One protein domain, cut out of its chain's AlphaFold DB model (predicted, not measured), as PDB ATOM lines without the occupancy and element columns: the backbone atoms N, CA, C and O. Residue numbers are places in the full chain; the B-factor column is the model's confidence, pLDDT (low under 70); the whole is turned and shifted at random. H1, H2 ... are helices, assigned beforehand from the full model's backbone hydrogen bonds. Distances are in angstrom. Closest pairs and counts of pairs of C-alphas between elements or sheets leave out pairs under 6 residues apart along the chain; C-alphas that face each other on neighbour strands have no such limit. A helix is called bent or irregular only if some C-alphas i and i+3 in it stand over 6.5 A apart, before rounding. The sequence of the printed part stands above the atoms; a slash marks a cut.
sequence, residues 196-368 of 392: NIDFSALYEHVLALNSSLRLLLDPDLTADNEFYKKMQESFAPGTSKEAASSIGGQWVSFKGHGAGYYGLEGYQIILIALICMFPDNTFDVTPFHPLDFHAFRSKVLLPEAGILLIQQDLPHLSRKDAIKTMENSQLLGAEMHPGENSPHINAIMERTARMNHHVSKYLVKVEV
ATOM      1  N   ASN A 196     -60.262 -38.119 -10.763       92.75
ATOM      2  CA  ASN A 196     -60.047 -37.793  -9.355       92.75
ATOM      3  C   ASN A 196     -58.849 -38.598  -8.850       92.75
ATOM      4  O   ASN A 196     -58.981 -39.784  -8.550       92.75
ATOM      5  N   ILE A 197     -57.685 -37.960  -8.802       94.88
ATOM      6  CA  ILE A 197     -56.421 -38.589  -8.414       94.88
ATOM      7  C   ILE A 197     -56.193 -38.386  -6.914       94.88
ATOM      8  O   ILE A 197     -56.331 -37.273  -6.405       94.88
ATOM      9  N   ASP A 198     -55.807 -39.449  -6.203       95.94
ATOM     10  CA  ASP A 198     -55.379 -39.351  -4.806       95.94
ATOM     11  C   ASP A 198     -53.902 -38.932  -4.711       95.94
ATOM     12  O   ASP A 198     -52.985 -39.751  -4.590       95.94
ATOM     13  N   PHE A 199     -53.663 -37.621  -4.749       96.19
ATOM     14  CA  PHE A 199     -52.317 -37.060  -4.610       96.19
ATOM     15  C   PHE A 199     -51.702 -37.271  -3.222       96.19
ATOM     16  O   PHE A 199     -50.483 -37.164  -3.081       96.19
ATOM     17  N   SER A 200     -52.498 -37.611  -2.201       95.38
ATOM     18  CA  SER A 200     -51.973 -37.883  -0.860       95.38
ATOM     19  C   SER A 200     -51.161 -39.183  -0.809       95.38
ATOM     20  O   SER A 200     -50.166 -39.258  -0.086       95.38
ATOM     21  N   ALA A 201     -51.536 -40.170  -1.630       96.06
ATOM     22  CA  ALA A 201     -50.848 -41.453  -1.753       96.06
ATOM     23  C   ALA A 201     -49.790 -41.477  -2.872       96.06
ATOM     24  O   ALA A 201     -48.888 -42.319  -2.846       96.06
ATOM     25  N   LEU A 202     -49.854 -40.543  -3.831       97.06
ATOM     26  CA  LEU A 202     -49.013 -40.558  -5.033       97.06
ATOM     27  C   LEU A 202     -47.511 -40.629  -4.727       97.06
ATOM     28  O   LEU A 202     -46.782 -41.361  -5.391       97.06
ATOM     29  N   TYR A 203     -47.036 -39.911  -3.706       96.62
ATOM     30  CA  TYR A 203     -45.622 -39.953  -3.321       96.62
ATOM     31  C   TYR A 203     -45.159 -41.374  -2.965       96.62
ATOM     32  O   TYR A 203     -44.125 -41.826  -3.454       96.62
ATOM     33  N   GLU A 204     -45.937 -42.098  -2.159       96.38
ATOM     34  CA  GLU A 204     -45.615 -43.472  -1.759       96.38
ATOM     35  C   GLU A 204     -45.722 -44.440  -2.944       96.38
ATOM     36  O   GLU A 204     -44.891 -45.338  -3.080       96.38
ATOM     37  N   HIS A 205     -46.679 -44.224  -3.855       97.44
ATOM     38  CA  HIS A 205     -46.771 -45.001  -5.093       97.44
ATOM     39  C   HIS A 205     -45.515 -44.836  -5.954       97.44
ATOM     40  O   HIS A 205     -44.960 -45.827  -6.422       97.44
ATOM     41  N   VAL A 206     -45.001 -43.609  -6.100       97.69
ATOM     42  CA  VAL A 206     -43.752 -43.363  -6.839       97.69
ATOM     43  C   VAL A 206     -42.556 -44.003  -6.135       97.69
ATOM     44  O   VAL A 206     -41.706 -44.596  -6.800       97.69
ATOM     45  N   LEU A 207     -42.492 -43.951  -4.800       96.62
ATOM     46  CA  LEU A 207     -41.448 -44.651  -4.045       96.62
ATOM     47  C   LEU A 207     -41.501 -46.172  -4.241       96.62
ATOM     48  O   LEU A 207     -40.454 -46.815  -4.305       96.62
ATOM     49  N   ALA A 208     -42.689 -46.758  -4.387       97.88
ATOM     50  CA  ALA A 208     -42.838 -48.186  -4.660       97.88
ATOM     51  C   ALA A 208     -42.288 -48.595  -6.042       97.88
ATOM     52  O   ALA A 208     -41.922 -49.753  -6.236       97.88
ATOM     53  N   LEU A 209     -42.148 -47.654  -6.987       97.88
ATOM     54  CA  LEU A 209     -41.553 -47.896  -8.308       97.88
ATOM     55  C   LEU A 209     -40.015 -47.954  -8.296       97.88
ATOM     56  O   LEU A 209     -39.410 -48.212  -9.337       97.88
ATOM     57  N   ASN A 210     -39.364 -47.727  -7.150       96.75
ATOM     58  CA  ASN A 210     -37.906 -47.609  -7.030       96.75
ATOM     59  C   ASN A 210     -37.145 -48.772  -7.686       96.75
ATOM     60  O   ASN A 210     -36.202 -48.540  -8.439       96.75
ATOM     61  N   SER A 211     -37.573 -50.017  -7.454       96.62
ATOM     62  CA  SER A 211     -36.928 -51.196  -8.048       96.62
ATOM     63  C   SER A 211     -36.979 -51.181  -9.574       96.62
ATOM     64  O   SER A 211     -35.973 -51.468 -10.213       96.62
ATOM     65  N   SER A 212     -38.122 -50.805 -10.153       96.56
ATOM     66  CA  SER A 212     -38.307 -50.728 -11.604       96.56
ATOM     67  C   SER A 212     -37.498 -49.581 -12.205       96.56
ATOM     68  O   SER A 212     -36.811 -49.763 -13.203       96.56
ATOM     69  N   LEU A 213     -37.510 -48.411 -11.560       97.06
ATOM     70  CA  LEU A 213     -36.778 -47.229 -12.023       97.06
ATOM     71  C   LEU A 213     -35.257 -47.395 -11.903       97.06
ATOM     72  O   LEU A 213     -34.518 -46.880 -12.736       97.06
ATOM     73  N   ARG A 214     -34.772 -48.148 -10.905       96.44
ATOM     74  CA  ARG A 214     -33.341 -48.459 -10.744       96.44
ATOM     75  C   ARG A 214     -32.761 -49.268 -11.894       96.44
ATOM     76  O   ARG A 214     -31.565 -49.144 -12.142       96.44
ATOM     77  N   LEU A 215     -33.574 -50.055 -12.599       95.62
ATOM     78  CA  LEU A 215     -33.122 -50.781 -13.788       95.62
ATOM     79  C   LEU A 215     -32.633 -49.820 -14.876       95.62
ATOM     80  O   LEU A 215     -31.698 -50.143 -15.596       95.62
ATOM     81  N   LEU A 216     -33.188 -48.607 -14.936       95.25
ATOM     82  CA  LEU A 216     -32.742 -47.566 -15.860       95.25
ATOM     83  C   LEU A 216     -31.439 -46.877 -15.427       95.25
ATOM     84  O   LEU A 216     -31.017 -45.915 -16.049       95.25
ATOM     85  N   LEU A 217     -30.786 -47.314 -14.352       94.19
ATOM     86  CA  LEU A 217     -29.412 -46.887 -14.068       94.19
ATOM     87  C   LEU A 217     -28.382 -47.764 -14.786       94.19
ATOM     88  O   LEU A 217     -27.209 -47.401 -14.837       94.19
ATOM     89  N   ASP A 218     -28.810 -48.901 -15.339       94.19
ATOM     90  CA  ASP A 218     -27.984 -49.754 -16.182       94.19
ATOM     91  C   ASP A 218     -28.014 -49.230 -17.634       94.19
ATOM     92  O   ASP A 218     -29.098 -49.133 -18.226       94.19
ATOM     93  N   PRO A 219     -26.860 -48.873 -18.230       91.75
ATOM     94  CA  PRO A 219     -26.796 -48.380 -19.602       91.75
ATOM     95  C   PRO A 219     -27.372 -49.345 -20.639       91.75
ATOM     96  O   PRO A 219     -28.010 -48.882 -21.585       91.75
ATOM     97  N   ASP A 220     -27.207 -50.655 -20.449       92.56
ATOM     98  CA  ASP A 220     -27.664 -51.660 -21.411       92.56
ATOM     99  C   ASP A 220     -29.194 -51.758 -21.407       92.56
ATOM    100  O   ASP A 220     -29.822 -51.841 -22.462       92.56
ATOM    101  N   LEU A 221     -29.813 -51.661 -20.227       92.00
ATOM    102  CA  LEU A 221     -31.275 -51.643 -20.093       92.00
ATOM    103  C   LEU A 221     -31.879 -50.305 -20.533       92.00
ATOM    104  O   LEU A 221     -32.995 -50.250 -21.052       92.00
ATOM    105  N   THR A 222     -31.143 -49.213 -20.339       93.38
ATOM    106  CA  THR A 222     -31.603 -47.860 -20.674       93.38
ATOM    107  C   THR A 222     -31.491 -47.558 -22.160       93.38
ATOM    108  O   THR A 222     -32.288 -46.776 -22.677       93.38
ATOM    109  N   ALA A 223     -30.536 -48.180 -22.859       89.38
ATOM    110  CA  ALA A 223     -30.307 -47.975 -24.285       89.38
ATOM    111  C   ALA A 223     -31.584 -48.159 -25.115       89.38
ATOM    112  O   ALA A 223     -31.767 -47.460 -26.112       89.38
ATOM    113  N   ASP A 224     -32.484 -49.047 -24.679       88.94
ATOM    114  CA  ASP A 224     -33.738 -49.319 -25.370       88.94
ATOM    115  C   ASP A 224     -34.946 -48.482 -24.935       88.94
ATOM    116  O   ASP A 224     -35.957 -48.495 -25.643       88.94
ATOM    117  N   ASN A 225     -34.832 -47.703 -23.856       92.06
ATOM    118  CA  ASN A 225     -35.910 -46.874 -23.324       92.06
ATOM    119  C   ASN A 225     -36.319 -45.757 -24.305       92.06
ATOM    120  O   ASN A 225     -35.483 -45.013 -24.824       92.06
ATOM    121  N   GLU A 226     -37.626 -45.603 -24.535       91.12
ATOM    122  CA  GLU A 226     -38.180 -44.665 -25.517       91.12
ATOM    123  C   GLU A 226     -37.861 -43.203 -25.184       91.12
ATOM    124  O   GLU A 226     -37.583 -42.410 -26.085       91.12
ATOM    125  N   PHE A 227     -37.860 -42.839 -23.899       90.06
ATOM    126  CA  PHE A 227     -37.549 -41.477 -23.472       90.06
ATOM    127  C   PHE A 227     -36.066 -41.175 -23.605       90.06
ATOM    128  O   PHE A 227     -35.700 -40.098 -24.081       90.06
ATOM    129  N   TYR A 228     -35.208 -42.135 -23.262       90.06
ATOM    130  CA  TYR A 228     -33.772 -41.990 -23.465       90.06
ATOM    131  C   TYR A 228     -33.421 -41.865 -24.954       90.06
ATOM    132  O   TYR A 228     -32.724 -40.923 -25.330       90.06
ATOM    133  N   LYS A 229     -33.984 -42.717 -25.823       89.00
ATOM    134  CA  LYS A 229     -33.818 -42.625 -27.286       89.00
ATOM    135  C   LYS A 229     -34.266 -41.269 -27.833       89.00
ATOM    136  O   LYS A 229     -33.495 -40.602 -28.520       89.00
ATOM    137  N   LYS A 230     -35.467 -40.809 -27.460       83.50
ATOM    138  CA  LYS A 230     -35.999 -39.494 -27.865       83.50
ATOM    139  C   LYS A 230     -35.087 -38.348 -27.415       83.50
ATOM    140  O   LYS A 230     -34.892 -37.376 -28.146       83.50
ATOM    141  N   MET A 231     -34.482 -38.467 -26.232       80.38
ATOM    142  CA  MET A 231     -33.483 -37.508 -25.765       80.38
ATOM    143  C   MET A 231     -32.186 -37.581 -26.573       80.38
ATOM    144  O   MET A 231     -31.689 -36.538 -26.989       80.38
ATOM    145  N   GLN A 232     -31.650 -38.767 -26.855       80.44
ATOM    146  CA  GLN A 232     -30.446 -38.918 -27.678       80.44
ATOM    147  C   GLN A 232     -30.633 -38.344 -29.089       80.44
ATOM    148  O   GLN A 232     -29.757 -37.631 -29.579       80.44
ATOM    149  N   GLU A 233     -31.795 -38.569 -29.707       77.06
ATOM    150  CA  GLU A 233     -32.170 -37.965 -30.991       77.06
ATOM    151  C   GLU A 233     -32.140 -36.432 -30.933       77.06
ATOM    152  O   GLU A 233     -31.643 -35.781 -31.854       77.06
ATOM    153  N   SER A 234     -32.597 -35.837 -29.825       68.19
ATOM    154  CA  SER A 234     -32.561 -34.382 -29.638       68.19
ATOM    155  C   SER A 234     -31.136 -33.809 -29.575       68.19
ATOM    156  O   SER A 234     -30.938 -32.635 -29.900       68.19
ATOM    157  N   PHE A 235     -30.137 -34.634 -29.241       67.81
ATOM    158  CA  PHE A 235     -28.712 -34.282 -29.209       67.81
ATOM    159  C   PHE A 235     -27.924 -34.749 -30.445       67.81
ATOM    160  O   PHE A 235     -26.702 -34.566 -30.494       67.81
ATOM    161  N   ALA A 236     -28.584 -35.346 -31.442       66.25
ATOM    162  CA  ALA A 236     -27.920 -35.869 -32.628       66.25
ATOM    163  C   ALA A 236     -27.244 -34.754 -33.465       66.25
ATOM    164  O   ALA A 236     -27.771 -33.647 -33.587       66.25
ATOM    165  N   PRO A 237     -26.085 -35.014 -34.100       48.44
ATOM    166  CA  PRO A 237     -25.373 -34.007 -34.886       48.44
ATOM    167  C   PRO A 237     -26.252 -33.434 -36.011       48.44
ATOM    168  O   PRO A 237     -26.555 -34.116 -36.986       48.44
ATOM    169  N   GLY A 238     -26.650 -32.166 -35.885       55.25
ATOM    170  CA  GLY A 238     -27.562 -31.501 -36.825       55.25
ATOM    171  C   GLY A 238     -28.742 -30.812 -36.142       55.25
ATOM    172  O   GLY A 238     -29.244 -29.821 -36.675       55.25
ATOM    173  N   THR A 239     -29.115 -31.240 -34.932       53.34
ATOM    174  CA  THR A 239     -29.934 -30.442 -34.014       53.34
ATOM    175  C   THR A 239     -28.998 -29.467 -33.296       53.34
ATOM    176  O   THR A 239     -27.979 -29.852 -32.722       53.34
ATOM    177  N   SER A 240     -29.235 -28.156 -33.400       49.38
ATOM    178  CA  SER A 240     -28.355 -27.216 -32.698       49.38
ATOM    179  C   SER A 240     -28.607 -27.333 -31.189       49.38
ATOM    180  O   SER A 240     -29.756 -27.464 -30.765       49.38
ATOM    181  N   LYS A 241     -27.555 -27.279 -30.356       46.25
ATOM    182  CA  LYS A 241     -27.703 -27.228 -28.885       46.25
ATOM    183  C   LYS A 241     -28.623 -26.077 -28.471       46.25
ATOM    184  O   LYS A 241     -29.377 -26.202 -27.509       46.25
ATOM    185  N   GLU A 242     -28.611 -24.990 -29.244       41.56
ATOM    186  CA  GLU A 242     -29.518 -23.859 -29.089       41.56
ATOM    187  C   GLU A 242     -30.953 -24.169 -29.518       41.56
ATOM    188  O   GLU A 242     -31.841 -23.523 -29.001       41.56
ATOM    189  N   ALA A 243     -31.220 -25.126 -30.415       41.16
ATOM    190  CA  ALA A 243     -32.574 -25.535 -30.802       41.16
ATOM    191  C   ALA A 243     -33.192 -26.447 -29.736       41.16
ATOM    192  O   ALA A 243     -34.323 -26.194 -29.330       41.16
ATOM    193  N   ALA A 244     -32.425 -27.412 -29.209       43.22
ATOM    194  CA  ALA A 244     -32.828 -28.247 -28.071       43.22
ATOM    195  C   ALA A 244     -33.019 -27.426 -26.777       43.22
ATOM    196  O   ALA A 244     -33.925 -27.703 -25.997       43.22
ATOM    197  N   SER A 245     -32.214 -26.370 -26.592       39.94
ATOM    198  CA  SER A 245     -32.313 -25.425 -25.465       39.94
ATOM    199  C   SER A 245     -33.106 -24.151 -25.792       39.94
ATOM    200  O   SER A 245     -33.182 -23.261 -24.949       39.94
ATOM    201  N   SER A 246     -33.668 -24.005 -26.999       36.09
ATOM    202  CA  SER A 246     -34.417 -22.794 -27.381       36.09
ATOM    203  C   SER A 246     -35.729 -22.752 -26.627       36.09
ATOM    204  O   SER A 246     -36.252 -23.796 -26.271       36.09
ATOM    205  N   ILE A 247     -36.337 -21.576 -26.487       33.34
ATOM    206  CA  ILE A 247     -37.717 -21.470 -26.005       33.34
ATOM    207  C   ILE A 247     -38.649 -22.380 -26.820       33.34
ATOM    208  O   ILE A 247     -39.542 -22.939 -26.229       33.34
ATOM    209  N   GLY A 248     -38.411 -22.642 -28.114       28.09
ATOM    210  CA  GLY A 248     -39.189 -23.600 -28.919       28.09
ATOM    211  C   GLY A 248     -38.937 -25.082 -28.592       28.09
ATOM    212  O   GLY A 248     -39.885 -25.854 -28.497       28.09
ATOM    213  N   GLY A 249     -37.682 -25.487 -28.378       35.28
ATOM    214  CA  GLY A 249     -37.309 -26.851 -27.970       35.28
ATOM    215  C   GLY A 249     -37.644 -27.133 -26.509       35.28
ATOM    216  O   GLY A 249     -38.147 -28.203 -26.189       35.28
ATOM    217  N   GLN A 250     -37.490 -26.124 -25.653       36.38
ATOM    218  CA  GLN A 250     -38.021 -26.083 -24.301       36.38
ATOM    219  C   GLN A 250     -39.547 -26.048 -24.320       36.38
ATOM    220  O   GLN A 250     -40.108 -26.782 -23.540       36.38
ATOM    221  N   TRP A 251     -40.233 -25.330 -25.221       33.06
ATOM    222  CA  TRP A 251     -41.706 -25.309 -25.341       33.06
ATOM    223  C   TRP A 251     -42.284 -26.631 -25.845       33.06
ATOM    224  O   TRP A 251     -43.334 -27.039 -25.366       33.06
ATOM    225  N   VAL A 252     -41.608 -27.336 -26.757       37.00
ATOM    226  CA  VAL A 252     -41.931 -28.735 -27.110       37.00
ATOM    227  C   VAL A 252     -41.618 -29.680 -25.938       37.00
ATOM    228  O   VAL A 252     -42.245 -30.725 -25.809       37.00
ATOM    229  N   SER A 253     -40.701 -29.289 -25.046       42.50
ATOM    230  CA  SER A 253     -40.397 -29.978 -23.784       42.50
ATOM    231  C   SER A 253     -41.231 -29.504 -22.571       42.50
ATOM    232  O   SER A 253     -41.137 -30.130 -21.520       42.50
ATOM    233  N   PHE A 254     -42.016 -28.420 -22.701       38.50
ATOM    234  CA  PHE A 254     -42.806 -27.753 -21.646       38.50
ATOM    235  C   PHE A 254     -44.316 -27.855 -21.902       38.50
ATOM    236  O   PHE A 254     -45.093 -27.839 -20.952       38.50
ATOM    237  N   LYS A 255     -44.766 -28.020 -23.155       37.59
ATOM    238  CA  LYS A 255     -46.090 -28.588 -23.441       37.59
ATOM    239  C   LYS A 255     -46.028 -30.077 -23.120       37.59
ATOM    240  O   LYS A 255     -45.723 -30.892 -23.981       37.59
ATOM    241  N   GLY A 256     -46.220 -30.391 -21.847       49.69
ATOM    242  CA  GLY A 256     -46.148 -31.749 -21.342       49.69
ATOM    243  C   GLY A 256     -45.362 -31.816 -20.055       49.69
ATOM    244  O   GLY A 256     -44.223 -32.279 -20.033       49.69
ATOM    245  N   HIS A 257     -45.999 -31.414 -18.958       54.06
ATOM    246  CA  HIS A 257     -45.704 -32.039 -17.675       54.06
ATOM    247  C   HIS A 257     -45.780 -33.549 -17.929       54.06
ATOM    248  O   HIS A 257     -46.846 -34.056 -18.278       54.06
ATOM    249  N   GLY A 258     -44.634 -34.238 -17.893       65.25
ATOM    250  CA  GLY A 258     -44.455 -35.641 -18.305       65.25
ATOM    251  C   GLY A 258     -45.194 -36.661 -17.433       65.25
ATOM    252  O   GLY A 258     -44.729 -37.780 -17.283       65.25
ATOM    253  N   ALA A 259     -46.300 -36.244 -16.826       86.75
ATOM    254  CA  ALA A 259     -47.177 -36.999 -15.961       86.75
ATOM    255  C   ALA A 259     -48.596 -37.136 -16.568       86.75
ATOM    256  O   ALA A 259     -49.470 -37.723 -15.950       86.75
ATOM    257  N   GLY A 260     -48.866 -36.627 -17.779       92.00
ATOM    258  CA  GLY A 260     -50.165 -36.813 -18.447       92.00
ATOM    259  C   GLY A 260     -51.337 -36.245 -17.644       92.00
ATOM    260  O   GLY A 260     -51.281 -35.087 -17.226       92.00
ATOM    261  N   TYR A 261     -52.380 -37.049 -17.399       95.38
ATOM    262  CA  TYR A 261     -53.539 -36.639 -16.599       95.38
ATOM    263  C   TYR A 261     -53.190 -36.315 -15.148       95.38
ATOM    264  O   TYR A 261     -53.993 -35.674 -14.497       95.38
ATOM    265  N   TYR A 262     -52.007 -36.669 -14.639       95.50
ATOM    266  CA  TYR A 262     -51.564 -36.253 -13.306       95.50
ATOM    267  C   TYR A 262     -51.223 -34.754 -13.202       95.50
ATOM    268  O   TYR A 262     -51.078 -34.232 -12.095       95.50
ATOM    269  N   GLY A 263     -51.088 -34.054 -14.334       91.19
ATOM    270  CA  GLY A 263     -50.883 -32.606 -14.368       91.19
ATOM    271  C   GLY A 263     -49.565 -32.127 -13.755       91.19
ATOM    272  O   GLY A 263     -48.599 -32.883 -13.618       91.19
ATOM    273  N   LEU A 264     -49.514 -30.836 -13.416       88.75
ATOM    274  CA  LEU A 264     -48.337 -30.225 -12.790       88.75
ATOM    275  C   LEU A 264     -48.202 -30.664 -11.324       88.75
ATOM    276  O   LEU A 264     -47.086 -30.879 -10.853       88.75
ATOM    277  N   GLU A 265     -49.322 -30.883 -10.634       91.62
ATOM    278  CA  GLU A 265     -49.319 -31.398  -9.264       91.62
ATOM    279  C   GLU A 265     -48.602 -32.749  -9.162       91.62
ATOM    280  O   GLU A 265     -47.623 -32.896  -8.424       91.62
ATOM    281  N   GLY A 266     -49.014 -33.726  -9.973       94.75
ATOM    282  CA  GLY A 266     -48.366 -35.031  -9.975       94.75
ATOM    283  C   GLY A 266     -46.945 -34.986 -10.522       94.75
ATOM    284  O   GLY A 266     -46.075 -35.664  -9.983       94.75
ATOM    285  N   TYR A 267     -46.663 -34.139 -11.517       93.44
ATOM    286  CA  TYR A 267     -45.294 -33.915 -11.993       93.44
ATOM    287  C   TYR A 267     -44.349 -33.512 -10.854       93.44
ATOM    288  O   TYR A 267     -43.268 -34.089 -10.719       93.44
ATOM    289  N   GLN A 268     -44.748 -32.547 -10.021       90.38
ATOM    290  CA  GLN A 268     -43.926 -32.078  -8.906       90.38
ATOM    291  C   GLN A 268     -43.751 -33.165  -7.844       90.38
ATOM    292  O   GLN A 268     -42.630 -33.393  -7.388       90.38
ATOM    293  N   ILE A 269     -44.818 -33.891  -7.502       94.38
ATOM    294  CA  ILE A 269     -44.757 -35.002  -6.540       94.38
ATOM    295  C   ILE A 269     -43.811 -36.108  -7.029       94.38
ATOM    296  O   ILE A 269     -42.932 -36.540  -6.277       94.38
ATOM    297  N   ILE A 270     -43.936 -36.521  -8.296       95.69
ATOM    298  CA  ILE A 270     -43.054 -37.513  -8.924       95.69
ATOM    299  C   ILE A 270     -41.606 -37.019  -8.882       95.69
ATOM    300  O   ILE A 270     -40.713 -37.755  -8.464       95.69
ATOM    301  N   LEU A 271     -41.353 -35.764  -9.265       92.38
ATOM    302  CA  LEU A 271     -40.004 -35.204  -9.276       92.38
ATOM    303  C   LEU A 271     -39.376 -35.169  -7.874       92.38
ATOM    304  O   LEU A 271     -38.211 -35.542  -7.727       92.38
ATOM    305  N   ILE A 272     -40.129 -34.772  -6.842       91.75
ATOM    306  CA  ILE A 272     -39.646 -34.763  -5.452       91.75
ATOM    307  C   ILE A 272     -39.288 -36.184  -4.997       91.75
ATOM    308  O   ILE A 272     -38.214 -36.394  -4.423       91.75
ATOM    309  N   ALA A 273     -40.135 -37.172  -5.296       94.81
ATOM    310  CA  ALA A 273     -39.857 -38.574  -4.990       94.81
ATOM    311  C   ALA A 273     -38.590 -39.074  -5.706       94.81
ATOM    312  O   ALA A 273     -37.727 -39.692  -5.079       94.81
ATOM    313  N   LEU A 274     -38.415 -38.742  -6.990       94.06
ATOM    314  CA  LEU A 274     -37.216 -39.092  -7.756       94.06
ATOM    315  C   LEU A 274     -35.946 -38.444  -7.198       94.06
ATOM    316  O   LEU A 274     -34.911 -39.101  -7.144       94.06
ATOM    317  N   ILE A 275     -36.001 -37.184  -6.761       91.44
ATOM    318  CA  ILE A 275     -34.858 -36.514  -6.118       91.44
ATOM    319  C   ILE A 275     -34.476 -37.231  -4.817       91.44
ATOM    320  O   ILE A 275     -33.289 -37.371  -4.524       91.44
ATOM    321  N   CYS A 276     -35.460 -37.711  -4.053       90.94
ATOM    322  CA  CYS A 276     -35.209 -38.460  -2.822       90.94
ATOM    323  C   CYS A 276     -34.633 -39.861  -3.088       90.94
ATOM    324  O   CYS A 276     -33.746 -40.297  -2.358       90.94
ATOM    325  N   MET A 277     -35.112 -40.563  -4.120       92.69
ATOM    326  CA  MET A 277     -34.642 -41.914  -4.472       92.69
ATOM    327  C   MET A 277     -33.297 -41.927  -5.204       92.69
ATOM    328  O   MET A 277     -32.519 -42.871  -5.038       92.69
ATOM    329  N   PHE A 278     -33.035 -40.887  -5.999       92.62
ATOM    330  CA  PHE A 278     -31.858 -40.738  -6.852       92.62
ATOM    331  C   PHE A 278     -31.175 -39.373  -6.636       92.62
ATOM    332  O   PHE A 278     -31.150 -38.541  -7.558       92.62
ATOM    333  N   PRO A 279     -30.622 -39.097  -5.435       90.00
ATOM    334  CA  PRO A 279     -29.912 -37.846  -5.185       90.00
ATOM    335  C   PRO A 279     -28.690 -37.682  -6.099       90.00
ATOM    336  O   PRO A 279     -28.140 -38.653  -6.624       90.00
ATOM    337  N   ASP A 280     -28.230 -36.445  -6.275       86.75
ATOM    338  CA  ASP A 280     -27.031 -36.171  -7.076       86.75
ATOM    339  C   ASP A 280     -25.818 -36.938  -6.547       86.75
ATOM    340  O   ASP A 280     -25.631 -37.064  -5.337       86.75
ATOM    341  N   ASN A 281     -24.969 -37.410  -7.461       85.62
ATOM    342  CA  ASN A 281     -23.746 -38.157  -7.152       85.62
ATOM    343  C   ASN A 281     -23.967 -39.496  -6.418       85.62
ATOM    344  O   ASN A 281     -23.009 -40.065  -5.902       85.62
ATOM    345  N   THR A 282     -25.200 -40.016  -6.366       86.88
ATOM    346  CA  THR A 282     -25.489 -41.352  -5.797       86.88
ATOM    347  C   THR A 282     -25.514 -42.473  -6.839       86.88
ATOM    348  O   THR A 282     -25.603 -43.645  -6.481       86.88
ATOM    349  N   PHE A 283     -25.423 -42.123  -8.121       87.94
ATOM    350  CA  PHE A 283     -25.313 -43.040  -9.252       87.94
ATOM    351  C   PHE A 283     -24.395 -42.434 -10.319       87.94
ATOM    352  O   PHE A 283     -24.126 -41.233 -10.293       87.94
ATOM    353  N   ASP A 284     -23.881 -43.253 -11.233       88.38
ATOM    354  CA  ASP A 284     -23.033 -42.763 -12.316       88.38
ATOM    355  C   ASP A 284     -23.892 -42.314 -13.503       88.38
ATOM    356  O   ASP A 284     -24.640 -43.105 -14.075       88.38
ATOM    357  N   VAL A 285     -23.793 -41.033 -13.867       88.19
ATOM    358  CA  VAL A 285     -24.463 -40.474 -15.054       88.19
ATOM    359  C   VAL A 285     -23.566 -40.426 -16.284       88.19
ATOM    360  O   VAL A 285     -24.042 -40.137 -17.379       88.19
ATOM    361  N   THR A 286     -22.273 -40.715 -16.128       88.62
ATOM    362  CA  THR A 286     -21.274 -40.650 -17.203       88.62
ATOM    363  C   THR A 286     -21.672 -41.461 -18.443       88.62
ATOM    364  O   THR A 286     -21.514 -40.937 -19.550       88.62
ATOM    365  N   PRO A 287     -22.253 -42.675 -18.318       89.69
ATOM    366  CA  PRO A 287     -22.701 -43.451 -19.478       89.69
ATOM    367  C   PRO A 287     -23.836 -42.794 -20.278       89.69
ATOM    368  O   PRO A 287     -24.025 -43.117 -21.448       89.69
ATOM    369  N   PHE A 288     -24.580 -41.867 -19.668       86.00
ATOM    370  CA  PHE A 288     -25.760 -41.223 -20.252       86.00
ATOM    371  C   PHE A 288     -25.474 -39.832 -20.832       86.00
ATOM    372  O   PHE A 288     -26.400 -39.073 -21.126       86.00
ATOM    373  N   HIS A 289     -24.199 -39.467 -20.995       79.81
ATOM    374  CA  HIS A 289     -23.806 -38.184 -21.572       79.81
ATOM    375  C   HIS A 289     -24.527 -37.929 -22.921       79.81
ATOM    376  O   HIS A 289     -24.567 -38.818 -23.772       79.81
ATOM    377  N   PRO A 290     -25.070 -36.717 -23.171       81.94
ATOM    378  CA  PRO A 290     -24.833 -35.457 -22.457       81.94
ATOM    379  C   PRO A 290     -25.779 -35.170 -21.284       81.94
ATOM    380  O   PRO A 290     -25.836 -34.026 -20.833       81.94
ATOM    381  N   LEU A 291     -26.542 -36.152 -20.800       81.12
ATOM    382  CA  LEU A 291     -27.459 -35.942 -19.684       81.12
ATOM    383  C   LEU A 291     -26.691 -35.804 -18.365       81.12
ATOM    384  O   LEU A 291     -25.865 -36.646 -18.022       81.12
ATOM    385  N   ASP A 292     -26.992 -34.747 -17.610       83.69
ATOM    386  CA  ASP A 292     -26.612 -34.644 -16.203       83.69
ATOM    387  C   ASP A 292     -27.671 -35.311 -15.301       83.69
ATOM    388  O   ASP A 292     -28.722 -35.757 -15.766       83.69
ATOM    389  N   PHE A 293     -27.420 -35.360 -13.991       85.44
ATOM    390  CA  PHE A 293     -28.350 -35.922 -13.000       85.44
ATOM    391  C   PHE A 293     -29.774 -35.368 -13.109       85.44
ATOM    392  O   PHE A 293     -30.757 -36.103 -12.988       85.44
ATOM    393  N   HIS A 294     -29.898 -34.062 -13.336       84.25
ATOM    394  CA  HIS A 294     -31.186 -33.391 -13.409       84.25
ATOM    395  C   HIS A 294     -31.916 -33.723 -14.715       84.25
ATOM    396  O   HIS A 294     -33.109 -34.038 -14.695       84.25
ATOM    397  N   ALA A 295     -31.216 -33.679 -15.847       83.31
ATOM    398  CA  ALA A 295     -31.750 -34.034 -17.151       83.31
ATOM    399  C   ALA A 295     -32.156 -35.510 -17.187       83.31
ATOM    400  O   ALA A 295     -33.251 -35.822 -17.643       83.31
ATOM    401  N   PHE A 296     -31.344 -36.404 -16.625       88.81
ATOM    402  CA  PHE A 296     -31.673 -37.822 -16.537       88.81
ATOM    403  C   PHE A 296     -32.953 -38.061 -15.719       88.81
ATOM    404  O   PHE A 296     -33.888 -38.704 -16.196       88.81
ATOM    405  N   ARG A 297     -33.069 -37.452 -14.528       89.94
ATOM    406  CA  ARG A 297     -34.297 -37.541 -13.717       89.94
ATOM    407  C   ARG A 297     -35.516 -36.980 -14.443       89.94
ATOM    408  O   ARG A 297     -36.532 -37.654 -14.538       89.94
ATOM    409  N   SER A 298     -35.428 -35.754 -14.950       85.44
ATOM    410  CA  SER A 298     -36.587 -35.043 -15.507       85.44
ATOM    411  C   SER A 298     -37.004 -35.520 -16.900       85.44
ATOM    412  O   SER A 298     -38.165 -35.347 -17.266       85.44
ATOM    413  N   LYS A 299     -36.084 -36.095 -17.686       86.31
ATOM    414  CA  LYS A 299     -36.333 -36.494 -19.080       86.31
ATOM    415  C   LYS A 299     -36.388 -37.999 -19.307       86.31
ATOM    416  O   LYS A 299     -36.892 -38.397 -20.349       86.31
ATOM    417  N   VAL A 300     -35.904 -38.815 -18.368       90.88
ATOM    418  CA  VAL A 300     -35.950 -40.284 -18.469       90.88
ATOM    419  C   VAL A 300     -36.764 -40.872 -17.320       90.88
ATOM    420  O   VAL A 300     -37.816 -41.454 -17.558       90.88
ATOM    421  N   LEU A 301     -36.344 -40.662 -16.068       95.00
ATOM    422  CA  LEU A 301     -36.991 -41.319 -14.922       95.00
ATOM    423  C   LEU A 301     -38.407 -40.801 -14.634       95.00
ATOM    424  O   LEU A 301     -39.278 -41.582 -14.273       95.00
ATOM    425  N   LEU A 302     -38.649 -39.499 -14.788       94.75
ATOM    426  CA  LEU A 302     -39.963 -38.890 -14.575       94.75
ATOM    427  C   LEU A 302     -41.016 -39.398 -15.558       94.75
ATOM    428  O   LEU A 302     -42.047 -39.877 -15.088       94.75
ATOM    429  N   PRO A 303     -40.798 -39.335 -16.884       93.94
ATOM    430  CA  PRO A 303     -41.781 -39.875 -17.809       93.94
ATOM    431  C   PRO A 303     -41.897 -41.406 -17.705       93.94
ATOM    432  O   PRO A 303     -42.991 -41.930 -17.897       93.94
ATOM    433  N   GLU A 304     -40.836 -42.129 -17.315       95.81
ATOM    434  CA  GLU A 304     -40.947 -43.559 -16.991       95.81
ATOM    435  C   GLU A 304     -41.880 -43.805 -15.800       95.81
ATOM    436  O   GLU A 304     -42.785 -44.633 -15.884       95.81
ATOM    437  N   ALA A 305     -41.698 -43.066 -14.702       97.56
ATOM    438  CA  ALA A 305     -42.583 -43.149 -13.547       97.56
ATOM    439  C   ALA A 305     -44.029 -42.809 -13.940       97.56
ATOM    440  O   ALA A 305     -44.948 -43.503 -13.518       97.56
ATOM    441  N   GLY A 306     -44.221 -41.806 -14.805       96.38
ATOM    442  CA  GLY A 306     -45.519 -41.452 -15.377       96.38
ATOM    443  C   GLY A 306     -46.191 -42.615 -16.116       96.38
ATOM    444  O   GLY A 306     -47.346 -42.920 -15.829       96.38
ATOM    445  N   ILE A 307     -45.478 -43.317 -17.009       96.38
ATOM    446  CA  ILE A 307     -46.011 -44.525 -17.670       96.38
ATOM    447  C   ILE A 307     -46.391 -45.579 -16.632       96.38
ATOM    448  O   ILE A 307     -47.479 -46.142 -16.713       96.38
ATOM    449  N   LEU A 308     -45.489 -45.891 -15.701       97.44
ATOM    450  CA  LEU A 308     -45.700 -46.977 -14.744       97.44
ATOM    451  C   LEU A 308     -46.924 -46.711 -13.862       97.44
ATOM    452  O   LEU A 308     -47.711 -47.625 -13.638       97.44
ATOM    453  N   LEU A 309     -47.120 -45.464 -13.431       98.06
ATOM    454  CA  LEU A 309     -48.325 -45.024 -12.731       98.06
ATOM    455  C   LEU A 309     -49.578 -45.174 -13.607       98.06
ATOM    456  O   LEU A 309     -50.562 -45.768 -13.178       98.06
ATOM    457  N   ILE A 310     -49.521 -44.746 -14.873       97.69
ATOM    458  CA  ILE A 310     -50.640 -44.919 -15.813       97.69
ATOM    459  C   ILE A 310     -50.986 -46.399 -16.014       97.69
ATOM    460  O   ILE A 310     -52.158 -46.748 -16.111       97.69
ATOM    461  N   GLN A 311     -49.989 -47.283 -16.066       97.50
ATOM    462  CA  GLN A 311     -50.209 -48.727 -16.164       97.50
ATOM    463  C   GLN A 311     -50.731 -49.338 -14.856       97.50
ATOM    464  O   GLN A 311     -51.367 -50.385 -14.906       97.50
ATOM    465  N   GLN A 312     -50.495 -48.715 -13.699       96.88
ATOM    466  CA  GLN A 312     -51.136 -49.120 -12.445       96.88
ATOM    467  C   GLN A 312     -52.619 -48.735 -12.433       96.88
ATOM    468  O   GLN A 312     -53.451 -49.559 -12.055       96.88
ATOM    469  N   ASP A 313     -52.950 -47.532 -12.904       97.50
ATOM    470  CA  ASP A 313     -54.335 -47.058 -12.995       97.50
ATOM    471  C   ASP A 313     -55.130 -47.804 -14.076       97.50
ATOM    472  O   ASP A 313     -56.309 -48.118 -13.907       97.50
ATOM    473  N   LEU A 314     -54.473 -48.109 -15.198       96.94
ATOM    474  CA  LEU A 314     -55.055 -48.735 -16.381       96.94
ATOM    475  C   LEU A 314     -54.278 -50.020 -16.734       96.94
ATOM    476  O   LEU A 314     -53.571 -50.067 -17.745       96.94
ATOM    477  N   PRO A 315     -54.436 -51.106 -15.949       96.62
ATOM    478  CA  PRO A 315     -53.608 -52.319 -16.048       96.62
ATOM    479  C   PRO A 315     -53.776 -53.112 -17.347       96.62
ATOM    480  O   PRO A 315     -53.011 -54.032 -17.622       96.62
ATOM    481  N   HIS A 316     -54.779 -52.772 -18.155       96.00
ATOM    482  CA  HIS A 316     -55.007 -53.371 -19.465       96.00
ATOM    483  C   HIS A 316     -54.171 -52.716 -20.579       96.00
ATOM    484  O   HIS A 316     -54.110 -53.258 -21.683       96.00
ATOM    485  N   LEU A 317     -53.543 -51.561 -20.324       97.06
ATOM    486  CA  LEU A 317     -52.771 -50.848 -21.336       97.06
ATOM    487  C   LEU A 317     -51.405 -51.489 -21.573       97.06
ATOM    488  O   LEU A 317     -50.629 -51.763 -20.653       97.06
ATOM    489  N   SER A 318     -51.062 -51.630 -22.855       97.12
ATOM    490  CA  SER A 318     -49.680 -51.872 -23.249       97.12
ATOM    491  C   SER A 318     -48.812 -50.654 -22.906       97.12
ATOM    492  O   SER A 318     -49.306 -49.530 -22.814       97.12
ATOM    493  N   ARG A 319     -47.492 -50.844 -22.791       94.75
ATOM    494  CA  ARG A 319     -46.543 -49.735 -22.584       94.75
ATOM    495  C   ARG A 319     -46.718 -48.622 -23.624       94.75
ATOM    496  O   ARG A 319     -46.737 -47.443 -23.287       94.75
ATOM    497  N   LYS A 320     -46.885 -49.002 -24.894       95.06
ATOM    498  CA  LYS A 320     -47.083 -48.064 -26.003       95.06
ATOM    499  C   LYS A 320     -48.372 -47.256 -25.842       95.06
ATOM    500  O   LYS A 320     -48.374 -46.053 -26.096       95.06
ATOM    501  N   ASP A 321     -49.452 -47.902 -25.412       96.19
ATOM    502  CA  ASP A 321     -50.730 -47.224 -25.188       96.19
ATOM    503  C   ASP A 321     -50.688 -46.340 -23.938       96.19
ATOM    504  O   ASP A 321     -51.295 -45.272 -23.934       96.19
ATOM    505  N   ALA A 322     -49.910 -46.708 -22.919       96.25
ATOM    506  CA  ALA A 322     -49.658 -45.865 -21.754       96.25
ATOM    507  C   ALA A 322     -48.850 -44.602 -22.110       96.25
ATOM    508  O   ALA A 322     -49.215 -43.515 -21.669       96.25
ATOM    509  N   ILE A 323     -47.835 -44.695 -22.983       93.69
ATOM    510  CA  ILE A 323     -47.136 -43.512 -23.536       93.69
ATOM    511  C   ILE A 323     -48.128 -42.593 -24.245       93.69
ATOM    512  O   ILE A 323     -48.183 -41.396 -23.969       93.69
ATOM    513  N   LYS A 324     -48.946 -43.158 -25.139       93.81
ATOM    514  CA  LYS A 324     -49.950 -42.394 -25.884       93.81
ATOM    515  C   LYS A 324     -50.982 -41.756 -24.950       93.81
ATOM    516  O   LYS A 324     -51.367 -40.609 -25.159       93.81
ATOM    517  N   THR A 325     -51.402 -42.477 -23.915       95.31
ATOM    518  CA  THR A 325     -52.295 -41.969 -22.868       95.31
ATOM    519  C   THR A 325     -51.651 -40.788 -22.156       95.31
ATOM    520  O   THR A 325     -52.267 -39.732 -22.059       95.31
ATOM    521  N   MET A 326     -50.391 -40.912 -21.735       94.12
ATOM    522  CA  MET A 326     -49.639 -39.832 -21.097       94.12
ATOM    523  C   MET A 326     -49.549 -38.585 -21.985       94.12
ATOM    524  O   MET A 326     -49.737 -37.476 -21.501       94.12
ATOM    525  N   GLU A 327     -49.294 -38.745 -23.286       90.06
ATOM    526  CA  GLU A 327     -49.207 -37.632 -24.241       90.06
ATOM    527  C   GLU A 327     -50.575 -36.980 -24.506       90.06
ATOM    528  O   GLU A 327     -50.701 -35.755 -24.471       90.06
ATOM    529  N   ASN A 328     -51.622 -37.781 -24.716       91.00
ATOM    530  CA  ASN A 328     -52.962 -37.278 -25.027       91.00
ATOM    531  C   ASN A 328     -53.655 -36.627 -23.820       91.00
ATOM    532  O   ASN A 328     -54.541 -35.788 -23.993       91.00
ATOM    533  N   SER A 329     -53.268 -37.013 -22.604       92.94
ATOM    534  CA  SER A 329     -53.897 -36.562 -21.360       92.94
ATOM    535  C   SER A 329     -53.276 -35.309 -20.745       92.94
ATOM    536  O   SER A 329     -53.769 -34.818 -19.733       92.94
ATOM    537  N   GLN A 330     -52.246 -34.731 -21.368       88.06
ATOM    538  CA  GLN A 330     -51.538 -33.568 -20.822       88.06
ATOM    539  C   GLN A 330     -52.438 -32.351 -20.604       88.06
ATOM    540  O   GLN A 330     -52.341 -31.704 -19.565       88.06
ATOM    541  N   LEU A 331     -53.309 -32.025 -21.569       85.88
ATOM    542  CA  LEU A 331     -54.205 -30.876 -21.419       85.88
ATOM    543  C   LEU A 331     -55.238 -31.125 -20.316       85.88
ATOM    544  O   LEU A 331     -55.557 -30.205 -19.576       85.88
ATOM    545  N   LEU A 332     -55.713 -32.368 -20.170       89.38
ATOM    546  CA  LEU A 332     -56.605 -32.730 -19.071       89.38
ATOM    547  C   LEU A 332     -55.919 -32.504 -17.722       89.38
ATOM    548  O   LEU A 332     -56.470 -31.814 -16.874       89.38
ATOM    549  N   GLY A 333     -54.708 -33.040 -17.545       90.56
ATOM    550  CA  GLY A 333     -53.962 -32.882 -16.301       90.56
ATOM    551  C   GLY A 333     -53.604 -31.426 -16.005       90.56
ATOM    552  O   GLY A 333     -53.686 -31.005 -14.859       90.56
ATOM    553  N   ALA A 334     -53.244 -30.637 -17.020       84.94
ATOM    554  CA  ALA A 334     -52.925 -29.220 -16.842       84.94
ATOM    555  C   ALA A 334     -54.123 -28.399 -16.335       84.94
ATOM    556  O   ALA A 334     -53.938 -27.526 -15.493       84.94
ATOM    557  N   GLU A 335     -55.331 -28.685 -16.826       83.88
ATOM    558  CA  GLU A 335     -56.549 -27.976 -16.411       83.88
ATOM    559  C   GLU A 335     -57.108 -28.511 -15.081       83.88
ATOM    560  O   GLU A 335     -57.549 -27.736 -14.238       83.88
ATOM    561  N   MET A 336     -57.080 -29.832 -14.869       87.69
ATOM    562  CA  MET A 336     -57.649 -30.466 -13.671       87.69
ATOM    563  C   MET A 336     -56.717 -30.401 -12.456       87.69
ATOM    564  O   MET A 336     -57.189 -30.336 -11.321       87.69
ATOM    565  N   HIS A 337     -55.401 -30.428 -12.682       90.06
ATOM    566  CA  HIS A 337     -54.378 -30.555 -11.639       90.06
ATOM    567  C   HIS A 337     -53.205 -29.579 -11.877       90.06
ATOM    568  O   HIS A 337     -52.067 -29.996 -12.137       90.06
ATOM    569  N   PRO A 338     -53.461 -28.256 -11.790       84.69
ATOM    570  CA  PRO A 338     -52.470 -27.218 -12.075       84.69
ATOM    571  C   PRO A 338     -51.354 -27.116 -11.024       84.69
ATOM    572  O   PRO A 338     -50.355 -26.462 -11.280       84.69
ATOM    573  N   GLY A 339     -51.479 -27.737  -9.847       81.94
ATOM    574  CA  GLY A 339     -50.425 -27.776  -8.819       81.94
ATOM    575  C   GLY A 339     -50.194 -26.479  -8.031       81.94
ATOM    576  O   GLY A 339     -49.518 -26.514  -7.003       81.94
ATOM    577  N   GLU A 340     -50.773 -25.351  -8.448       80.88
ATOM    578  CA  GLU A 340     -50.694 -24.081  -7.717       80.88
ATOM    579  C   GLU A 340     -51.278 -24.211  -6.301       80.88
ATOM    580  O   GLU A 340     -52.429 -24.607  -6.121       80.88
ATOM    581  N   ASN A 341     -50.484 -23.853  -5.285       81.75
ATOM    582  CA  ASN A 341     -50.858 -23.925  -3.865       81.75
ATOM    583  C   ASN A 341     -51.343 -25.312  -3.396       81.75
ATOM    584  O   ASN A 341     -52.148 -25.402  -2.464       81.75
ATOM    585  N   SER A 342     -50.856 -26.397  -4.010       88.25
ATOM    586  CA  SER A 342     -51.250 -27.751  -3.615       88.25
ATOM    587  C   SER A 342     -50.860 -28.056  -2.157       88.25
ATOM    588  O   SER A 342     -49.672 -28.029  -1.806       88.25
ATOM    589  N   PRO A 343     -51.824 -28.434  -1.294       92.00
ATOM    590  CA  PRO A 343     -51.522 -28.867   0.067       92.00
ATOM    591  C   PRO A 343     -50.736 -30.184   0.089       92.00
ATOM    592  O   PRO A 343     -49.971 -30.422   1.022       92.00
ATOM    593  N   HIS A 344     -50.887 -31.030  -0.936       92.81
ATOM    594  CA  HIS A 344     -50.182 -32.305  -1.045       92.81
ATOM    595  C   HIS A 344     -48.694 -32.089  -1.316       92.81
ATOM    596  O   HIS A 344     -47.853 -32.659  -0.618       92.81
ATOM    597  N   ILE A 345     -48.372 -31.209  -2.267       89.12
ATOM    598  CA  ILE A 345     -46.990 -30.824  -2.566       89.12
ATOM    599  C   ILE A 345     -46.341 -30.208  -1.325       89.12
ATOM    600  O   ILE A 345     -45.272 -30.662  -0.916       89.12
ATOM    601  N   ASN A 346     -47.021 -29.267  -0.662       89.00
ATOM    602  CA  ASN A 346     -46.523 -28.636   0.562       89.00
ATOM    603  C   ASN A 346     -46.248 -29.663   1.673       89.00
ATOM    604  O   ASN A 346     -45.167 -29.668   2.262       89.00
ATOM    605  N   ALA A 347     -47.176 -30.592   1.918       91.19
ATOM    606  CA  ALA A 347     -47.003 -31.635   2.928       91.19
ATOM    607  C   ALA A 347     -45.807 -32.557   2.625       91.19
ATOM    608  O   ALA A 347     -45.029 -32.900   3.522       91.19
ATOM    609  N   ILE A 348     -45.624 -32.942   1.357       89.88
ATOM    610  CA  ILE A 348     -44.482 -33.755   0.918       89.88
ATOM    611  C   ILE A 348     -43.180 -32.962   1.052       89.88
ATOM    612  O   ILE A 348     -42.176 -33.504   1.524       89.88
ATOM    613  N   MET A 349     -43.177 -31.679   0.692       84.12
ATOM    614  CA  MET A 349     -42.023 -30.796   0.852       84.12
ATOM    615  C   MET A 349     -41.612 -30.676   2.321       84.12
ATOM    616  O   MET A 349     -40.451 -30.905   2.653       84.12
ATOM    617  N   GLU A 350     -42.551 -30.419   3.229       87.19
ATOM    618  CA  GLU A 350     -42.274 -30.359   4.667       87.19
ATOM    619  C   GLU A 350     -41.758 -31.690   5.225       87.19
ATOM    620  O   GLU A 350     -40.894 -31.725   6.109       87.19
ATOM    621  N   ARG A 351     -42.298 -32.814   4.744       85.38
ATOM    622  CA  ARG A 351     -41.841 -34.152   5.135       85.38
ATOM    623  C   ARG A 351     -40.416 -34.413   4.649       85.38
ATOM    624  O   ARG A 351     -39.584 -34.879   5.422       85.38
ATOM    625  N   THR A 352     -40.121 -34.095   3.392       84.00
ATOM    626  CA  THR A 352     -38.825 -34.382   2.759       84.00
ATOM    627  C   THR A 352     -37.724 -33.420   3.198       84.00
ATOM    628  O   THR A 352     -36.598 -33.867   3.407       84.00
ATOM    629  N   ALA A 353     -38.026 -32.144   3.445       80.25
ATOM    630  CA  ALA A 353     -37.071 -31.173   3.984       80.25
ATOM    631  C   ALA A 353     -36.564 -31.566   5.382       80.25
ATOM    632  O   ALA A 353     -35.384 -31.394   5.685       80.25
ATOM    633  N   ARG A 354     -37.427 -32.170   6.214       75.38
ATOM    634  CA  ARG A 354     -37.030 -32.744   7.513       75.38
ATOM    635  C   ARG A 354     -36.067 -33.924   7.378       75.38
ATOM    636  O   ARG A 354     -35.284 -34.170   8.288       75.38
ATOM    637  N   MET A 355     -36.130 -34.646   6.262       70.50
ATOM    638  CA  MET A 355     -35.335 -35.853   6.022       70.50
ATOM    639  C   MET A 355     -34.058 -35.597   5.209       70.50
ATOM    640  O   MET A 355     -33.110 -36.360   5.343       70.50
ATOM    641  N   ASN A 356     -34.012 -34.554   4.370       65.50
ATOM    642  CA  ASN A 356     -32.923 -34.331   3.417       65.50
ATOM    643  C   ASN A 356     -32.627 -32.839   3.172       65.50
ATOM    644  O   ASN A 356     -33.402 -32.132   2.528       65.50
ATOM    645  N   HIS A 357     -31.423 -32.387   3.547       62.44
ATOM    646  CA  HIS A 357     -30.942 -31.022   3.269       62.44
ATOM    647  C   HIS A 357     -30.810 -30.725   1.757       62.44
ATOM    648  O   HIS A 357     -31.005 -29.592   1.318       62.44
ATOM    649  N   HIS A 358     -30.539 -31.748   0.934       59.50
ATOM    650  CA  HIS A 358     -30.396 -31.618  -0.523       59.50
ATOM    651  C   HIS A 358     -31.697 -31.260  -1.250       59.50
ATOM    652  O   HIS A 358     -31.645 -30.532  -2.244       59.50
ATOM    653  N   VAL A 359     -32.851 -31.731  -0.761       60.31
ATOM    654  CA  VAL A 359     -34.158 -31.439  -1.374       60.31
ATOM    655  C   VAL A 359     -34.398 -29.933  -1.350       60.31
ATOM    656  O   VAL A 359     -34.738 -29.363  -2.381       60.31
ATOM    657  N   SER A 360     -34.052 -29.274  -0.235       56.84
ATOM    658  CA  SER A 360     -34.209 -27.829  -0.023       56.84
ATOM    659  C   SER A 360     -33.588 -26.952  -1.120       56.84
ATOM    660  O   SER A 360     -34.109 -25.881  -1.414       56.84
ATOM    661  N   LYS A 361     -32.501 -27.402  -1.763       57.28
ATOM    662  CA  LYS A 361     -31.824 -26.667  -2.848       57.28
ATOM    663  C   LYS A 361     -32.593 -26.715  -4.174       57.28
ATOM    664  O   LYS A 361     -32.506 -25.779  -4.967       57.28
ATOM    665  N   TYR A 362     -33.317 -27.803  -4.426       52.78
ATOM    666  CA  TYR A 362     -34.167 -27.948  -5.607       52.78
ATOM    667  C   TYR A 362     -35.493 -27.191  -5.449       52.78
ATOM    668  O   TYR A 362     -36.012 -26.699  -6.448       52.78
ATOM    669  N   LEU A 363     -35.969 -27.002  -4.210       49.38
ATOM    670  CA  LEU A 363     -37.191 -26.244  -3.894       49.38
ATOM    671  C   LEU A 363     -37.124 -24.796  -4.406       49.38
ATOM    672  O   LEU A 363     -38.012 -24.358  -5.131       49.38
ATOM    673  N   VAL A 364     -36.009 -24.102  -4.149       43.84
ATOM    674  CA  VAL A 364     -35.797 -22.700  -4.572       43.84
ATOM    675  C   VAL A 364     -35.792 -22.544  -6.099       43.84
ATOM    676  O   VAL A 364     -36.067 -21.468  -6.613       43.84
ATOM    677  N   LYS A 365     -35.474 -23.601  -6.855       40.00
ATOM    678  CA  LYS A 365     -35.464 -23.538  -8.324       40.00
ATOM    679  C   LYS A 365     -36.837 -23.777  -8.947       40.00
ATOM    680  O   LYS A 365     -37.072 -23.269 -10.038       40.00
ATOM    681  N   VAL A 366     -37.712 -24.540  -8.291       39.19
ATOM    682  CA  VAL A 366     -39.060 -24.836  -8.807       39.19
ATOM    683  C   VAL A 366     -40.028 -23.691  -8.489       39.19
ATOM    684  O   VAL A 366     -40.816 -23.332  -9.357       39.19
ATOM    685  N   GLU A 367     -39.889 -23.027  -7.334       33.59
ATOM    686  CA  GLU A 367     -40.656 -21.809  -6.993       33.59
ATOM    687  C   GLU A 367     -40.299 -20.574  -7.855       33.59
ATOM    688  O   GLU A 367     -40.996 -19.568  -7.799       33.59
ATOM    689  N   VAL A 368     -39.248 -20.620  -8.689       30.08
ATOM    690  CA  VAL A 368     -38.759 -19.457  -9.472       30.08
ATOM    691  C   VAL A 368     -39.033 -19.582 -10.982       30.08
ATOM    692  O   VAL A 368     -38.485 -18.836 -11.789       30.08
TER     693      VAL A 368
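AT A GLANCE: This is residues 196 to 368 of the 392 residues of a protein of Piloderma croceum (strain F 1598) (UniProt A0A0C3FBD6). Two long helices, H8 and the strongly kinked H7, cross in the core, and shorter helices pack round them: H2, H4 and H9 on H8, H10, H11 and H12 on H7, and H1 on both. H3 sits at the corner after H2, and the small H5 and H6 lie at the periphery. The printed part has 173 residues, with twelve named helices, H1 to H12 in chain order, and no named strand; the class is all helix, mostly crossed. It is compact, with a radius of gyration of the C-alphas of 15.7 A, and spans 44 by 37 by 33 A.

IN THESE COORDINATES: Find C-alpha 293 at (-28.350, -35.922, -13.000); from there H8, residues 293 to 313, runs 28.3 A, with a kink of 27 degrees near residue 302. H7, residues 260 to 277, covers 21.5 A with a kink of 69 degrees near residue 267; it is irregular, C-alphas 261 and 264 being 9.1 A apart. H1, residues 199 to 208, begins at C-alpha 199 (-52.317, -37.060, -4.610) and is irregular too, with C-alphas 200 and 203 7.1 A apart. Next look for H2 at 210 to 217, H3 at 219 to 222, H4 at 226 to 234, H5 at 241 to 244 and H6 at 247 to 252. Beyond H8 come H9 at 319 to 328, H10 at 330 to 336, H11 at 343 to 355, 18.6 A long, and H12 at 359 to 366, ending at C-alpha 366 (-39.060, -24.836, -8.807).

HOW THE PARTS SIT: Residues 297 to 306 of H8 touch H7 at a steep tilt of 57 degrees, opposite ways; the closest C-alphas, of Leu 271 and Leu 302, are 6.5 A apart. With residues 306 to 311 H8 touches H9, closest at C-alphas 307 and 322, 5.6 A. With 299 to 304 it touches H4, closest at C-alphas 300 and 227, 5.4 A, and with 301 to 305 H2, closest at C-alphas 301 and 213, 6.6 A. H7 is the hub, touching six helices, among them H1, closest at C-alphas 269 and 203, 6.0 A, and H11, closest at C-alphas 269 and 345, 6.2 A. Residues 260 to 264 of H7 touch H10, closest at C-alphas 263 and 333, 3.6 A. H5 and H6 are close but not clearly touching, their closest C-alphas, 243 and 249, 5.7 A apart. In H4, H6, H9 and H10 every O i to N i+4 pair is within hydrogen-bond range; H1 has 4 of 6, H7 12 of 14, H8 15 of 17, H11 8 of 9, H12 2 of 4, and H2 1 of 4 beside 4 of 5 O i to N i+3 pairs, while H3 and H5 are too short for an i+4 pair.

THE WHOLE: The two C-alphas farthest apart, of Gly 238 and Arg 354, are 45.4 A apart. The printed part has no cut, and its one long link is H7 to H8, residues 278 to 292. Mean pLDDT of the printed part is 81.4; look for values under 70 at residues 234 to 258 and 356 to 368.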